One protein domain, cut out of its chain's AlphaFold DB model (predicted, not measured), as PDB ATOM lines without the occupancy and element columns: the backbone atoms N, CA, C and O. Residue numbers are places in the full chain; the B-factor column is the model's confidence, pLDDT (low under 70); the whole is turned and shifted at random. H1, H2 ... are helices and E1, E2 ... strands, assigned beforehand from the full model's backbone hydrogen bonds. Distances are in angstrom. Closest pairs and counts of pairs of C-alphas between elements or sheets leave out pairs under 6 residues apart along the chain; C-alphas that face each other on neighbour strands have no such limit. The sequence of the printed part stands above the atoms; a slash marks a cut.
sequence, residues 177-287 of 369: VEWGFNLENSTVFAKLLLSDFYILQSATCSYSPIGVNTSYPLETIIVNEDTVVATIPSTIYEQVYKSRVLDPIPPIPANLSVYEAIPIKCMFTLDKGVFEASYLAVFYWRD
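AT A GLANCE: This is residues 177 to 287 of the 369 residues of an uncharacterized protein of Desulfurococcaceae archaeon (UniProt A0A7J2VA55). Two antiparallel sheets lie face to face as a sandwich, E1 E2 E5 E4 on one side and E3 E6 E7 on the other, with their strands crossed at 42 degrees. The long hairpin E6 and E7 runs on past the four-stranded sheet at one end, where H1 lies near E6 and the loop of residues 247 to 253 sticks out. The printed part has 111 residues, with one named helix and seven named strands in the order E1 E2 E3 E4 E5 H1 E6 E7, and its class is mostly strand. It is loose, with a radius of gyration of the C-alphas of 16.5 A and spans of 56 by 26 by 20 A; the long hairpin and the free loop make the length.

IN THESE COORDINATES: Begin with the four-stranded sheet: find C-alpha 177 at (84.951, -38.768, -118.800), where E1 starts, and follow it through residues 177 to 182. E2 is residues 187 to 193, 19.0 A from first to last C-alpha; E4 is residues 219 to 224 and E5 is residues 227 to 231. In the other sheet, E3 is residues 202 to 207, 17.2 A long. Its long strands are E6, residues 257 to 270, 40.0 A from first to last C-alpha, and E7, residues 273 to 286, 41.6 A. Find the start of E6 at C-alpha 257, (82.397, -41.569, -90.338), and the end of E7 at C-alpha 286, (87.050, -40.310, -89.740). H1 is residues 234 to 243, 14.4 A long.

HOW THE PARTS SIT: Look first at the sheet E1 E2 E5 E4, in that order, with E1 and E4 as its edge strands; it is only just strongly twisted, its C-alphas lying up to 4.4 A off its best plane. In the hairpin E1 and E2, N 178 and O 191 are 2.8 A apart, within hydrogen-bond range. Between the antiparallel E2 and E5 look at N 188 and O 230, 2.8 A, and in the hairpin E4 and E5 at N 229 and O 221, 2.8 A. The sheet E3 E6 E7, strongly twisted with C-alphas up to 5.2 A off its plane, has E6 as its inner strand. N 206 and O 265 of the antiparallel E3 and E6 are 2.8 A apart, and N 264 and O 279 of the hairpin E6 and E7 are 2.8 A apart. The two sheets form a sandwich, two sheets face to face, with 72 pairs of C-alphas within 10 A, and the parts that face each other are 8.8 A centre to centre. The closest C-alphas of E1 and E7 are those of Phe 181 and Ala 281, 6.0 A apart; those of E3 and E4 are Thr 204 and Thr 220, 6.3 A apart. E1 and E3 are apart, for instance. H1 only grazes the sheet E3 E6 E7, with its residues 236 to 241, and is not on the other sheet. Every O i to N i+4 pair in H1 is within hydrogen-bond range.

THE WHOLE: The two C-alphas farthest apart, those of Pro 251 and Asp 271, are 56.3 A apart. The printed part, residues 177 to 287, has no cut. The links E3 to E4, 11 residues, and H1 to E6, 13 residues, are long; residues 216 to 217 of the first pair antiparallel with residues 206 to 207 of E3. Look at residues 247 to 253 in the second, which stand free. The mean pLDDT of the printed part is 81.3, and it is under 70 at residues 194 to 201, 210 to 211, 213 and 245 to 254.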
ATOM      1  N   VAL A 177      83.813 -38.958-119.692       81.75
ATOM      2  CA  VAL A 177      84.951 -38.768-118.800       81.75
ATOM      3  C   VAL A 177      84.928 -39.894-117.796       81.75
ATOM      4  O   VAL A 177      83.941 -40.075-117.080       81.75
ATOM      5  N   GLU A 178      86.011 -40.647-117.758       86.62
ATOM      6  CA  GLU A 178      86.303 -41.530-116.651       86.62
ATOM      7  C   GLU A 178      86.972 -40.706-115.555       86.62
ATOM      8  O   GLU A 178      87.993 -40.049-115.768       86.62
ATOM      9  N   TRP A 179      86.350 -40.712-114.384       88.50
ATOM     10  CA  TRP A 179      86.808 -39.947-113.241       88.50
ATOM     11  C   TRP A 179      87.383 -40.861-112.183       88.50
ATOM     12  O   TRP A 179      86.873 -41.955-111.939       88.50
ATOM     13  N   GLY A 180      88.326 -40.326-111.430       88.88
ATOM     14  CA  GLY A 180      88.530 -40.809-110.086       88.88
ATOM     15  C   GLY A 180      89.323 -39.846-109.242       88.88
ATOM     16  O   GLY A 180      89.720 -38.757-109.658       88.88
ATOM     17  N   PHE A 181      89.481 -40.249-107.996       92.56
ATOM     18  CA  PHE A 181      89.958 -39.386-106.943       92.56
ATOM     19  C   PHE A 181      90.878 -40.172-106.030       92.56
ATOM     20  O   PHE A 181      90.530 -41.258-105.565       92.56
ATOM     21  N   ASN A 182      92.050 -39.600-105.783       92.75
ATOM     22  CA  ASN A 182      92.985 -40.089-104.796       92.75
ATOM     23  C   ASN A 182      93.124 -39.039-103.691       92.75
ATOM     24  O   ASN A 182      93.637 -37.944-103.932       92.75
ATOM     25  N   LEU A 183      92.663 -39.390-102.489       92.19
ATOM     26  CA  LEU A 183      92.745 -38.529-101.315       92.19
ATOM     27  C   LEU A 183      94.193 -38.336-100.841       92.19
ATOM     28  O   LEU A 183      94.522 -37.235-100.427       92.19
ATOM     29  N   GLU A 184      95.047 -39.363-100.932       89.94
ATOM     30  CA  GLU A 184      96.442 -39.323-100.453       89.94
ATOM     31  C   GLU A 184      97.266 -38.261-101.180       89.94
ATOM     32  O   GLU A 184      98.021 -37.519-100.562       89.94
ATOM     33  N   ASN A 185      97.047 -38.136-102.490       90.12
ATOM     34  CA  ASN A 185      97.716 -37.137-103.322       90.12
ATOM     35  C   ASN A 185      96.868 -35.869-103.528       90.12
ATOM     36  O   ASN A 185      97.280 -34.971-104.259       90.12
ATOM     37  N   SER A 186      95.661 -35.806-102.949       92.19
ATOM     38  CA  SER A 186      94.655 -34.766-103.216       92.19
ATOM     39  C   SER A 186      94.422 -34.491-104.709       92.19
ATOM     40  O   SER A 186      94.194 -33.355-105.123       92.19
ATOM     41  N   THR A 187      94.448 -35.533-105.541       94.12
ATOM     42  CA  THR A 187      94.325 -35.399-106.998       94.12
ATOM     43  C   THR A 187      93.034 -36.003-107.523       94.12
ATOM     44  O   THR A 187      92.692 -37.144-107.200       94.12
ATOM     45  N   VAL A 188      92.363 -35.271-108.405       92.81
ATOM     46  CA  VAL A 188      91.266 -35.769-109.235       92.81
ATOM     47  C   VAL A 188      91.803 -36.002-110.635       92.81
ATOM     48  O   VAL A 188      92.379 -35.097-111.234       92.81
ATOM     49  N   PHE A 189      91.612 -37.208-111.155       91.88
ATOM     50  CA  PHE A 189      91.931 -37.529-112.535       91.88
ATOM     51  C   PHE A 189      90.655 -37.544-113.372       91.88
ATOM     52  O   PHE A 189      89.618 -38.062-112.953       91.88
ATOM     53  N   ALA A 190      90.754 -36.967-114.560       89.19
ATOM     54  CA  ALA A 190      89.699 -36.904-115.548       89.19
ATOM     55  C   ALA A 190      90.274 -37.378-116.881       89.19
ATOM     56  O   ALA A 190      91.055 -36.668-117.519       89.19
ATOM     57  N   LYS A 191      89.915 -38.595-117.280       87.75
ATOM     58  CA  LYS A 191      90.343 -39.187-118.543       87.75
ATOM     59  C   LYS A 191      89.208 -39.111-119.551       87.75
ATOM     60  O   LYS A 191      88.144 -39.691-119.343       87.75
ATOM     61  N   LEU A 192      89.432 -38.396-120.643       83.31
ATOM     62  CA  LEU A 192      88.499 -38.327-121.755       83.31
ATOM     63  C   LEU A 192      88.575 -39.624-122.563       83.31
ATOM     64  O   LEU A 192      89.623 -39.992-123.084       83.31
ATOM     65  N   LEU A 193      87.446 -40.305-122.710       78.88
ATOM     66  CA  LEU A 193      87.312 -41.425-123.632       78.88
ATOM     67  C   LEU A 193      86.928 -40.856-125.001       78.88
ATOM     68  O   LEU A 193      85.764 -40.578-125.287       78.88
ATOM     69  N   LEU A 194      87.948 -40.616-125.822       68.69
ATOM     70  CA  LEU A 194      87.821 -39.995-127.136       68.69
ATOM     71  C   LEU A 194      87.640 -41.100-128.187       68.69
ATOM     72  O   LEU A 194      88.573 -41.850-128.457       68.69
ATOM     73  N   SER A 195      86.451 -41.220-128.785       58.16
ATOM     74  CA  SER A 195      86.252 -42.120-129.930       58.16
ATOM     75  C   SER A 195      86.592 -41.462-131.275       58.16
ATOM     76  O   SER A 195      87.038 -42.161-132.176       58.16
ATOM     77  N   ASP A 196      86.417 -40.135-131.414       56.62
ATOM     78  CA  ASP A 196      86.509 -39.419-132.708       56.62
ATOM     79  C   ASP A 196      87.032 -37.962-132.615       56.62
ATOM     80  O   ASP A 196      86.842 -37.159-133.538       56.62
ATOM     81  N   PHE A 197      87.656 -37.583-131.496       58.47
ATOM     82  CA  PHE A 197      88.154 -36.221-131.250       58.47
ATOM     83  C   PHE A 197      89.652 -36.238-130.961       58.47
ATOM     84  O   PHE A 197      90.136 -37.138-130.277       58.47
ATOM     85  N   TYR A 198      90.369 -35.233-131.462       58.78
ATOM     86  CA  TYR A 198      91.810 -35.086-131.269       58.78
ATOM     87  C   TYR A 198      92.133 -33.818-130.478       58.78
ATOM     88  O   TYR A 198      91.517 -32.776-130.689       58.78
ATOM     89  N   ILE A 199      93.162 -33.947-129.638       54.38
ATOM     90  CA  ILE A 199      93.929 -32.908-128.942       54.38
ATOM     91  C   ILE A 199      93.103 -31.990-128.027       54.38
ATOM     92  O   ILE A 199      92.395 -31.075-128.448       54.38
ATOM     93  N   LEU A 200      93.326 -32.173-126.728       60.06
ATOM     94  CA  LEU A 200      93.120 -31.156-125.704       60.06
ATOM     95  C   LEU A 200      94.074 -29.973-125.944       60.06
ATOM     96  O   LEU A 200      95.272 -30.086-125.698       60.06
ATOM     97  N   GLN A 201      93.563 -28.827-126.406       66.50
ATOM     98  CA  GLN A 201      94.373 -27.596-126.469       66.50
ATOM     99  C   GLN A 201      94.643 -27.044-125.065       66.50
ATOM    100  O   GLN A 201      95.715 -26.509-124.790       66.50
ATOM    101  N   SER A 202      93.658 -27.184-124.178       75.81
ATOM    102  CA  SER A 202      93.747 -26.807-122.771       75.81
ATOM    103  C   SER A 202      92.621 -27.458-121.979       75.81
ATOM    104  O   SER A 202      91.498 -27.571-122.474       75.81
ATOM    105  N   ALA A 203      92.888 -27.814-120.727       84.38
ATOM    106  CA  ALA A 203      91.847 -28.102-119.753       84.38
ATOM    107  C   ALA A 203      92.051 -27.256-118.511       84.38
ATOM    108  O   ALA A 203      93.177 -27.051-118.067       84.38
ATOM    109  N   THR A 204      90.946 -26.787-117.950       90.31
ATOM    110  CA  THR A 204      90.937 -26.069-116.682       90.31
ATOM    111  C   THR A 204      89.919 -26.716-115.767       90.31
ATOM    112  O   THR A 204      88.809 -27.044-116.179       90.31
ATOM    113  N   CYS A 205      90.296 -26.919-114.511       91.56
ATOM    114  CA  CYS A 205      89.399 -27.429-113.489       91.56
ATOM    115  C   CYS A 205      89.242 -26.383-112.397       91.56
ATOM    116  O   CYS A 205      90.159 -25.615-112.104       91.56
ATOM    117  N   SER A 206      88.061 -26.339-111.802       93.50
ATOM    118  CA  SER A 206      87.736 -25.432-110.721       93.50
ATOM    119  C   SER A 206      86.898 -26.129-109.660       93.50
ATOM    120  O   SER A 206      86.110 -27.035-109.933       93.50
ATOM    121  N   TYR A 207      87.083 -25.691-108.424       90.19
ATOM    122  CA  TYR A 207      86.205 -26.006-107.313       90.19
ATOM    123  C   TYR A 207      85.046 -25.008-107.298       90.19
ATOM    124  O   TYR A 207      85.269 -23.797-107.322       90.19
ATOM    125  N   SER A 208      83.811 -25.505-107.252       82.94
ATOM    126  CA  SER A 208      82.605 -24.670-107.218       82.94
ATOM    127  C   SER A 208      81.731 -25.081-106.034       82.94
ATOM    128  O   SER A 208      80.969 -26.039-106.171       82.94
ATOM    129  N   PRO A 209      81.808 -24.390-104.880       76.06
ATOM    130  CA  PRO A 209      81.003 -24.723-103.710       76.06
ATOM    131  C   PRO A 209      79.509 -24.770-104.047       76.06
ATOM    132  O   PRO A 209      78.999 -23.949-104.813       76.06
ATOM    133  N   ILE A 210      78.784 -25.715-103.450       68.88
ATOM    134  CA  ILE A 210      77.341 -25.849-103.676       68.88
ATOM    135  C   ILE A 210      76.632 -24.591-103.154       68.88
ATOM    136  O   ILE A 210      76.819 -24.196-102.006       68.88
ATOM    137  N   GLY A 211      75.808 -23.968-104.000       66.56
ATOM    138  CA  GLY A 211      75.036 -22.774-103.639       66.56
ATOM    139  C   GLY A 211      75.811 -21.454-103.711       66.56
ATOM    140  O   GLY A 211      75.245 -20.415-103.375       66.56
ATOM    141  N   VAL A 212      77.067 -21.467-104.176       72.88
ATOM    142  CA  VAL A 212      77.881 -20.260-104.375       72.88
ATOM    143  C   VAL A 212      78.296 -20.157-105.846       72.88
ATOM    144  O   VAL A 212      78.809 -21.108-106.422       72.88
ATOM    145  N   ASN A 213      78.098 -18.987-106.462       68.75
ATOM    146  CA  ASN A 213      78.428 -18.748-107.877       68.75
ATOM    147  C   ASN A 213      79.915 -18.429-108.134       68.75
ATOM    148  O   ASN A 213      80.282 -18.084-109.257       68.75
ATOM    149  N   THR A 214      80.774 -18.498-107.117       76.94
ATOM    150  CA  THR A 214      82.219 -18.313-107.280       76.94
ATOM    151  C   THR A 214      82.899 -19.654-107.510       76.94
ATOM    152  O   THR A 214      82.710 -20.599-106.750       76.94
ATOM    153  N   SER A 215      83.715 -19.720-108.561       82.50
ATOM    154  CA  SER A 215      84.574 -20.869-108.838       82.50
ATOM    155  C   SER A 215      86.023 -20.514-108.527       82.50
ATOM    156  O   SER A 215      86.480 -19.410-108.825       82.50
ATOM    157  N   TYR A 216      86.732 -21.444-107.897       88.44
ATOM    158  CA  TYR A 216      88.138 -21.305-107.544       88.44
ATOM    159  C   TYR A 216      88.959 -22.183-108.487       88.44
ATOM    160  O   TYR A 216      88.713 -23.390-108.531       88.44
ATOM    161  N   PRO A 217      89.892 -21.619-109.269       91.38
ATOM    162  CA  PRO A 217      90.700 -22.409-110.186       91.38
ATOM    163  C   PRO A 217      91.578 -23.391-109.407       91.38
ATOM    164  O   PRO A 217      92.125 -23.055-108.356       91.38
ATOM    165  N   LEU A 218      91.698 -24.603-109.935       93.25
ATOM    166  CA  LEU A 218      92.587 -25.636-109.424       93.25
ATOM    167  C   LEU A 218      93.834 -25.699-110.295       93.25
ATOM    168  O   LEU A 218      93.780 -25.455-111.504       93.25
ATOM    169  N   GLU A 219      94.955 -26.059-109.679       92.25
ATOM    170  CA  GLU A 219      96.153 -26.388-110.434       92.25
ATOM    171  C   GLU A 219      95.870 -27.636-111.272       92.25
ATOM    172  O   GLU A 219      95.386 -28.647-110.759       92.25
ATOM    173  N   THR A 220      96.110 -27.531-112.576       90.12
ATOM    174  CA  THR A 220      95.805 -28.585-113.543       90.12
ATOM    175  C   THR A 220      97.037 -28.926-114.352       90.12
ATOM    176  O   THR A 220      97.732 -28.048-114.858       90.12
ATOM    177  N   ILE A 221      97.297 -30.223-114.471       88.38
ATOM    178  CA  ILE A 221      98.396 -30.778-115.249       88.38
ATOM    179  C   ILE A 221      97.794 -31.741-116.264       88.38
ATOM    180  O   ILE A 221      96.985 -32.607-115.927       88.38
ATOM    181  N   ILE A 222      98.195 -31.588-117.521       83.88
ATOM    182  CA  ILE A 222      97.832 -32.508-118.596       83.88
ATOM    183  C   ILE A 222      98.935 -33.565-118.645       83.88
ATOM    184  O   ILE A 222     100.073 -33.255-118.990       83.88
ATOM    185  N   VAL A 223      98.618 -34.790-118.224       81.12
ATOM    186  CA  VAL A 223      99.598 -35.889-118.149       81.12
ATOM    187  C   VAL A 223      99.724 -36.586-119.502       81.12
ATOM    188  O   VAL A 223     100.829 -36.912-119.920       81.12
ATOM    189  N   ASN A 224      98.597 -36.747-120.200       72.75
ATOM    190  CA  ASN A 224      98.492 -37.263-121.565       72.75
ATOM    191  C   ASN A 224      97.512 -36.383-122.355       72.75
ATOM    192  O   ASN A 224      96.706 -35.676-121.751       72.75
ATOM    193  N   GLU A 225      97.507 -36.476-123.687       73.94
ATOM    194  CA  GLU A 225      96.587 -35.722-124.564       73.94
ATOM    195  C   GLU A 225      95.086 -35.949-124.274       73.94
ATOM    196  O   GLU A 225      94.249 -35.215-124.796       73.94
ATOM    197  N   ASP A 226      94.740 -36.942-123.449       77.69
ATOM    198  CA  ASP A 226      93.384 -37.316-123.043       77.69
ATOM    199  C   ASP A 226      93.143 -37.241-121.521       77.69
ATOM    200  O   ASP A 226      92.013 -37.431-121.074       77.69
ATOM    201  N   THR A 227      94.175 -36.984-120.709       86.25
ATOM    202  CA  THR A 227      94.112 -37.143-119.249       86.25
ATOM    203  C   THR A 227      94.541 -35.872-118.531       86.25
ATOM    204  O   THR A 227      95.684 -35.423-118.640       86.25
ATOM    205  N   VAL A 228      93.626 -35.337-117.727       89.19
ATOM    206  CA  VAL A 228      93.827 -34.137-116.914       89.19
ATOM    207  C   VAL A 228      93.850 -34.528-115.448       89.19
ATOM    208  O   VAL A 228      92.979 -35.257-114.973       89.19
ATOM    209  N   VAL A 229      94.840 -34.023-114.723       92.81
ATOM    210  CA  VAL A 229      94.954 -34.175-113.276       92.81
ATOM    211  C   VAL A 229      94.784 -32.804-112.642       92.81
ATOM    212  O   VAL A 229      95.507 -31.870-112.979       92.81
ATOM    213  N   ALA A 230      93.813 -32.684-111.744       93.50
ATOM    214  CA  ALA A 230      93.561 -31.482-110.964       93.50
ATOM    215  C   ALA A 230      93.928 -31.725-109.500       93.50
ATOM    216  O   ALA A 230      93.466 -32.700-108.900       93.50
ATOM    217  N   THR A 231      94.713 -30.827-108.916       95.25
ATOM    218  CA  THR A 231      95.106 -30.903-107.505       95.25
ATOM    219  C   THR A 231      94.164 -30.057-106.657       95.25
ATOM    220  O   THR A 231      93.954 -28.874-106.931       95.25
ATOM    221  N   ILE A 232      93.588 -30.657-105.615       94.00
ATOM    222  CA  ILE A 232      92.744 -29.971-104.635       94.00
ATOM    223  C   ILE A 232      93.654 -29.408-103.532       94.00
ATOM    224  O   ILE A 232      94.225 -30.185-102.768       94.00
ATOM    225  N   PRO A 233      93.805 -28.080-103.401       93.06
ATOM    226  CA  PRO A 233      94.628 -27.502-102.346       93.06
ATOM    227  C   PRO A 233      94.050 -27.765-100.948       93.06
ATOM    228  O   PRO A 233      92.831 -27.791-100.749       93.06
ATOM    229  N   SER A 234      94.937 -27.864 -99.953       90.31
ATOM    230  CA  SER A 234      94.595 -28.060 -98.533       90.31
ATOM    231  C   SER A 234      93.594 -27.028 -98.002       90.31
ATOM    232  O   SER A 234      92.720 -27.353 -97.199       90.31
ATOM    233  N   THR A 235      93.656 -25.795 -98.509       91.31
ATOM    234  CA  THR A 235      92.754 -24.699 -98.134       91.31
ATOM    235  C   THR A 235      91.282 -25.015 -98.393       91.31
ATOM    236  O   THR A 235      90.431 -24.579 -97.618       91.31
ATOM    237  N   ILE A 236      90.959 -25.801 -99.426       92.31
ATOM    238  CA  ILE A 236      89.578 -26.227 -99.700       92.31
ATOM    239  C   ILE A 236      89.114 -27.221 -98.634       92.31
ATOM    240  O   ILE A 236      88.014 -27.070 -98.105       92.31
ATOM    241  N   TYR A 237      89.951 -28.190 -98.255       92.50
ATOM    242  CA  TYR A 237      89.614 -29.134 -97.185       92.50
ATOM    243  C   TYR A 237      89.410 -28.423 -95.847       92.50
ATOM    244  O   TYR A 237      88.452 -28.725 -95.139       92.50
ATOM    245  N   GLU A 238      90.243 -27.430 -95.522       90.44
ATOM    246  CA  GLU A 238      90.054 -26.606 -94.324       90.44
ATOM    247  C   GLU A 238      88.751 -25.801 -94.352       90.44
ATOM    248  O   GLU A 238      88.086 -25.673 -93.323       90.44
ATOM    249  N   GLN A 239      88.384 -25.234 -95.506       87.94
ATOM    250  CA  GLN A 239      87.124 -24.505 -95.670       87.94
ATOM    251  C   GLN A 239      85.924 -25.424 -95.441       87.94
ATOM    252  O   GLN A 239      85.034 -25.086 -94.657       87.94
ATOM    253  N   VAL A 240      85.924 -26.600 -96.075       86.94
ATOM    254  CA  VAL A 240      84.862 -27.600 -95.913       86.94
ATOM    255  C   VAL A 240      84.794 -28.062 -94.455       86.94
ATOM    256  O   VAL A 240      83.715 -28.045 -93.865       86.94
ATOM    257  N   TYR A 241      85.937 -28.347 -93.830       88.31
ATOM    258  CA  TYR A 241      86.022 -28.743 -92.423       88.31
ATOM    259  C   TYR A 241      85.437 -27.689 -91.472       88.31
ATOM    260  O   TYR A 241      84.633 -28.014 -90.604       88.31
ATOM    261  N   LYS A 242      85.783 -26.407 -91.658       84.75
ATOM    262  CA  LYS A 242      85.266 -25.297 -90.832       84.75
ATOM    263  C   LYS A 242      83.770 -25.058 -91.032       84.75
ATOM    264  O   LYS A 242      83.090 -24.658 -90.093       84.75
ATOM    265  N   SER A 243      83.258 -25.290 -92.241       78.06
ATOM    266  CA  SER A 243      81.826 -25.155 -92.539       78.06
ATOM    267  C   SER A 243      80.978 -26.286 -91.947       78.06
ATOM    268  O   SER A 243      79.773 -26.132 -91.761       78.06
ATOM    269  N   ARG A 244      81.613 -27.420 -91.629       71.56
ATOM    270  CA  ARG A 244      80.975 -28.641 -91.148       71.56
ATOM    271  C   ARG A 244      81.160 -28.764 -89.632       71.56
ATOM    272  O   ARG A 244      81.974 -29.547 -89.152       71.56
ATOM    273  N   VAL A 245      80.387 -27.999 -88.867       68.06
ATOM    274  CA  VAL A 245      80.266 -28.207 -87.415       68.06
ATOM    275  C   VAL A 245      79.082 -29.132 -87.173       68.06
ATOM    276  O   VAL A 245      77.960 -28.821 -87.569       68.06
ATOM    277  N   LEU A 246      79.332 -30.294 -86.574       61.50
ATOM    278  CA  LEU A 246      78.254 -31.185 -86.167       61.50
ATOM    279  C   LEU A 246      77.658 -30.668 -84.864       61.50
ATOM    280  O   LEU A 246      78.379 -30.485 -83.879       61.50
ATOM    281  N   ASP A 247      76.339 -30.496 -84.835       58.03
ATOM    282  CA  ASP A 247      75.641 -30.334 -83.568       58.03
ATOM    283  C   ASP A 247      75.859 -31.597 -82.718       58.03
ATOM    284  O   ASP A 247      75.836 -32.716 -83.250       58.03
ATOM    285  N   PRO A 248      76.085 -31.464 -81.400       57.09
ATOM    286  CA  PRO A 248      76.224 -32.608 -80.514       57.09
ATOM    287  C   PRO A 248      74.874 -33.320 -80.394       57.09
ATOM    288  O   PRO A 248      74.079 -33.031 -79.505       57.09
ATOM    289  N   ILE A 249      74.607 -34.256 -81.303       51.16
ATOM    290  CA  ILE A 249      73.456 -35.155 -81.233       51.16
ATOM    291  C   ILE A 249      73.852 -36.333 -80.326       51.16
ATOM    292  O   ILE A 249      74.767 -37.085 -80.676       51.16
ATOM    293  N   PRO A 250      73.209 -36.538 -79.162       59.94
ATOM    294  CA  PRO A 250      73.416 -37.743 -78.376       59.94
ATOM    295  C   PRO A 250      72.583 -38.909 -78.946       59.94
ATOM    296  O   PRO A 250      71.418 -38.695 -79.291       59.94
ATOM    297  N   PRO A 251      73.115 -40.149 -78.970       56.97
ATOM    298  CA  PRO A 251      74.465 -40.559 -78.576       56.97
ATOM    299  C   PRO A 251      75.474 -40.445 -79.732       56.97
ATOM    300  O   PRO A 251      75.203 -40.864 -80.857       56.97
ATOM    301  N   ILE A 252      76.674 -39.933 -79.437       60.94
ATOM    302  CA  ILE A 252      77.754 -39.846 -80.425       60.94
ATOM    303  C   ILE A 252      78.229 -41.273 -80.754       60.94
ATOM    304  O   ILE A 252      78.610 -42.002 -79.832       60.94
ATOM    305  N   PRO A 253      78.238 -41.702 -82.029       61.75
ATOM    306  CA  PRO A 253      78.651 -43.053 -82.390       61.75
ATOM    307  C   PRO A 253      80.103 -43.342 -81.974       61.75
ATOM    308  O   PRO A 253      80.966 -42.456 -81.958       61.75
ATOM    309  N   ALA A 254      80.374 -44.611 -81.650       65.69
ATOM    310  CA  ALA A 254      81.690 -45.078 -81.205       65.69
ATOM    311  C   ALA A 254      82.791 -44.829 -82.250       65.69
ATOM    312  O   ALA A 254      83.918 -44.501 -81.883       65.69
ATOM    313  N   ASN A 255      82.442 -44.913 -83.538       71.00
ATOM    314  CA  ASN A 255      83.298 -44.551 -84.662       71.00
ATOM    315  C   ASN A 255      82.564 -43.536 -85.536       71.00
ATOM    316  O   ASN A 255      81.486 -43.826 -86.058       71.00
ATOM    317  N   LEU A 256      83.138 -42.346 -85.673       77.44
ATOM    318  CA  LEU A 256      82.614 -41.295 -86.525       77.44
ATOM    319  C   LEU A 256      83.093 -41.529 -87.962       77.44
ATOM    320  O   LEU A 256      84.286 -41.695 -88.208       77.44
ATOM    321  N   SER A 257      82.146 -41.545 -88.898       79.62
ATOM    322  CA  SER A 257      82.397 -41.569 -90.338       79.62
ATOM    323  C   SER A 257      81.373 -40.665 -91.010       79.62
ATOM    324  O   SER A 257      80.211 -41.048 -91.155       79.62
ATOM    325  N   VAL A 258      81.777 -39.452 -91.383       77.88
ATOM    326  CA  VAL A 258      80.874 -38.460 -91.986       77.88
ATOM    327  C   VAL A 258      81.210 -38.279 -93.449       77.88
ATOM    328  O   VAL A 258      82.330 -37.918 -93.790       77.88
ATOM    329  N   TYR A 259      80.217 -38.525 -94.297       81.00
ATOM    330  CA  TYR A 259      80.312 -38.351 -95.740       81.00
ATOM    331  C   TYR A 259      80.457 -36.874 -96.122       81.00
ATOM    332  O   TYR A 259      79.665 -36.029 -95.681       81.00
ATOM    333  N   GLU A 260      81.421 -36.597 -96.996       82.81
ATOM    334  CA  GLU A 260      81.690 -35.282 -97.563       82.81
ATOM    335  C   GLU A 260      82.006 -35.384 -99.060       82.81
ATOM    336  O   GLU A 260      82.512 -36.403 -99.538       82.81
ATOM    337  N   ALA A 261      81.699 -34.326 -99.811       84.25
ATOM    338  CA  ALA A 261      81.984 -34.267-101.239       84.25
ATOM    339  C   ALA A 261      82.462 -32.876-101.664       84.25
ATOM    340  O   ALA A 261      81.844 -31.868-101.328       84.25
ATOM    341  N   ILE A 262      83.530 -32.831-102.463       86.06
ATOM    342  CA  ILE A 262      84.043 -31.599-103.069       86.06
ATOM    343  C   ILE A 262      83.617 -31.574-104.545       86.06
ATOM    344  O   ILE A 262      84.079 -32.411-105.323       86.06
ATOM    345  N   PRO A 263      82.732 -30.650-104.957       88.00
ATOM    346  CA  PRO A 263      82.347 -30.479-106.355       88.00
ATOM    347  C   PRO A 263      83.469 -29.864-107.196       88.00
ATOM    348  O   PRO A 263      83.896 -28.729-106.977       88.00
ATOM    349  N   ILE A 264      83.895 -30.608-108.208       87.81
ATOM    350  CA  ILE A 264      84.906 -30.217-109.184       87.81
ATOM    351  C   ILE A 264      84.228 -30.080-110.541       87.81
ATOM    352  O   ILE A 264      83.494 -30.967-110.971       87.81
ATOM    353  N   LYS A 265      84.482 -28.973-111.229       90.25
ATOM    354  CA  LYS A 265      84.057 -28.746-112.609       90.25
ATOM    355  C   LYS A 265      85.299 -28.644-113.478       90.25
ATOM    356  O   LYS A 265      86.169 -27.835-113.185       90.25
ATOM    357  N   CYS A 266      85.375 -29.421-114.549       87.50
ATOM    358  CA  CYS A 266      86.437 -29.313-115.540       87.50
ATOM    359  C   CYS A 266      85.864 -28.892-116.892       87.50
ATOM    360  O   CYS A 266      84.814 -29.370-117.326       87.50
ATOM    361  N   MET A 267      86.570 -27.979-117.546       89.00
ATOM    362  CA  MET A 267      86.312 -27.512-118.898       89.00
ATOM    363  C   MET A 267      87.442 -28.005-119.793       89.00
ATOM    364  O   MET A 267      88.606 -27.681-119.569       89.00
ATOM    365  N   PHE A 268      87.088 -28.784-120.806       86.38
ATOM    366  CA  PHE A 268      88.009 -29.363-121.774       86.38
ATOM    367  C   PHE A 268      87.830 -28.626-123.101       86.38
ATOM    368  O   PHE A 268      86.741 -28.633-123.681       86.38
ATOM    369  N   THR A 269      88.883 -27.962-123.576       84.81
ATOM    370  CA  THR A 269      88.898 -27.279-124.873       84.81
ATOM    371  C   THR A 269      89.405 -28.240-125.938       84.81
ATOM    372  O   THR A 269      90.567 -28.648-125.924       84.81
ATOM    373  N   LEU A 270      88.510 -28.593-126.851       80.56
ATOM    374  CA  LEU A 270      88.721 -29.541-127.935       80.56
ATOM    375  C   LEU A 270      88.727 -28.798-129.274       80.56
ATOM    376  O   LEU A 270      88.255 -27.664-129.374       80.56
ATOM    377  N   ASP A 271      89.187 -29.467-130.325       74.62
ATOM    378  CA  ASP A 271      89.207 -28.954-131.700       74.62
ATOM    379  C   ASP A 271      87.853 -28.393-132.187       74.62
ATOM    380  O   ASP A 271      87.806 -27.400-132.915       74.62
ATOM    381  N   LYS A 272      86.742 -29.014-131.776       73.12
ATOM    382  CA  LYS A 272      85.377 -28.702-132.237       73.12
ATOM    383  C   LYS A 272      84.511 -27.974-131.209       73.12
ATOM    384  O   LYS A 272      83.336 -27.727-131.486       73.12
ATOM    385  N   GLY A 273      85.043 -27.629-130.037       77.75
ATOM    386  CA  GLY A 273      84.285 -26.901-129.021       77.75
ATOM    387  C   GLY A 273      84.792 -27.085-127.597       77.75
ATOM    388  O   GLY A 273      85.892 -27.570-127.358       77.75
ATOM    389  N   VAL A 274      83.960 -26.684-126.637       81.94
ATOM    390  CA  VAL A 274      84.246 -26.816-125.206       81.94
ATOM    391  C   VAL A 274      83.299 -27.841-124.608       81.94
ATOM    392  O   VAL A 274      82.082 -27.742-124.774       81.94
ATOM    393  N   PHE A 275      83.864 -28.814-123.907       83.31
ATOM    394  CA  PHE A 275      83.119 -29.817-123.171       83.31
ATOM    395  C   PHE A 275      83.258 -29.547-121.673       83.31
ATOM    396  O   PHE A 275      84.365 -29.419-121.155       83.31
ATOM    397  N   GLU A 276      82.131 -29.433-120.977       86.19
ATOM    398  CA  GLU A 276      82.104 -29.236-119.530       86.19
ATOM    399  C   GLU A 276      81.639 -30.515-118.847       86.19
ATOM    400  O   GLU A 276      80.592 -31.067-119.194       86.19
ATOM    401  N   ALA A 277      82.383 -30.954-117.839       84.88
ATOM    402  CA  ALA A 277      81.981 -32.073-117.008       84.88
ATOM    403  C   ALA A 277      82.232 -31.774-115.533       84.88
ATOM    404  O   ALA A 277      83.155 -31.048-115.166       84.88
ATOM    405  N   SER A 278      81.385 -32.356-114.692       86.44
ATOM    406  CA  SER A 278      81.416 -32.159-113.248       86.44
ATOM    407  C   SER A 278      81.590 -33.494-112.543       86.44
ATOM    408  O   SER A 278      81.042 -34.510-112.975       86.44
ATOM    409  N   TYR A 279      82.313 -33.472-111.432       88.38
ATOM    410  CA  TYR A 279      82.604 -34.626-110.600       88.38
ATOM    411  C   TYR A 279      82.504 -34.262-109.120       88.38
ATOM    412  O   TYR A 279      82.779 -33.132-108.724       88.38
ATOM    413  N   LEU A 280      82.104 -35.224-108.293       87.62
ATOM    414  CA  LEU A 280      82.089 -35.080-106.842       87.62
ATOM    415  C   LEU A 280      83.239 -35.912-106.273       87.62
ATOM    416  O   LEU A 280      83.168 -37.139-106.276       87.62
ATOM    417  N   ALA A 281      84.289 -35.253-105.784       87.62
ATOM    418  CA  ALA A 281      85.375 -35.919-105.075       87.62
ATOM    419  C   ALA A 281      84.902 -36.274-103.660       87.62
ATOM    420  O   ALA A 281      84.799 -35.410-102.787       87.62
ATOM    421  N   VAL A 282      84.543 -37.542-103.468       86.94
ATOM    422  CA  VAL A 282      83.930 -38.053-102.239       86.94
ATOM    423  C   VAL A 282      84.990 -38.547-101.260       86.94
ATOM    424  O   VAL A 282      85.899 -39.283-101.641       86.94
ATOM    425  N   PHE A 283      84.833 -38.204 -99.983       86.81
ATOM    426  CA  PHE A 283      85.639 -38.745 -98.889       86.81
ATOM    427  C   PHE A 283      84.840 -38.803 -97.580       86.81
ATOM    428  O   PHE A 283      83.675 -38.404 -97.516       86.81
ATOM    429  N   TYR A 284      85.470 -39.328 -96.528       86.19
ATOM    430  CA  TYR A 284      84.868 -39.431 -95.204       86.19
ATOM    431  C   TYR A 284      85.764 -38.798 -94.149       86.19
ATOM    432  O   TYR A 284      86.944 -39.144 -94.052       86.19
ATOM    433  N   TRP A 285      85.180 -37.943 -93.312       87.25
ATOM    434  CA  TRP A 285      85.793 -37.537 -92.052       87.25
ATOM    435  C   TRP A 285      85.741 -38.706 -91.081       87.25
ATOM    436  O   TRP A 285      84.661 -39.239 -90.814       87.25
ATOM    437  N   ARG A 286      86.899 -39.113 -90.568       90.31
ATOM    438  CA  ARG A 286      87.050 -40.310 -89.740       90.31
ATOM    439  C   ARG A 286      87.811 -39.989 -88.465       90.31
ATOM    440  O   ARG A 286      88.681 -39.124 -88.442       90.31
ATOM    441  N   ASP A 287      87.480 -40.713 -87.404       91.88
ATOM    442  CA  ASP A 287      88.260 -40.694 -86.168       91.88
ATOM    443  C   ASP A 287      89.736 -41.053 -86.426       91.88
ATOM    444  O   ASP A 287      90.040 -41.818 -87.345       91.88
TER     445      ASP A 287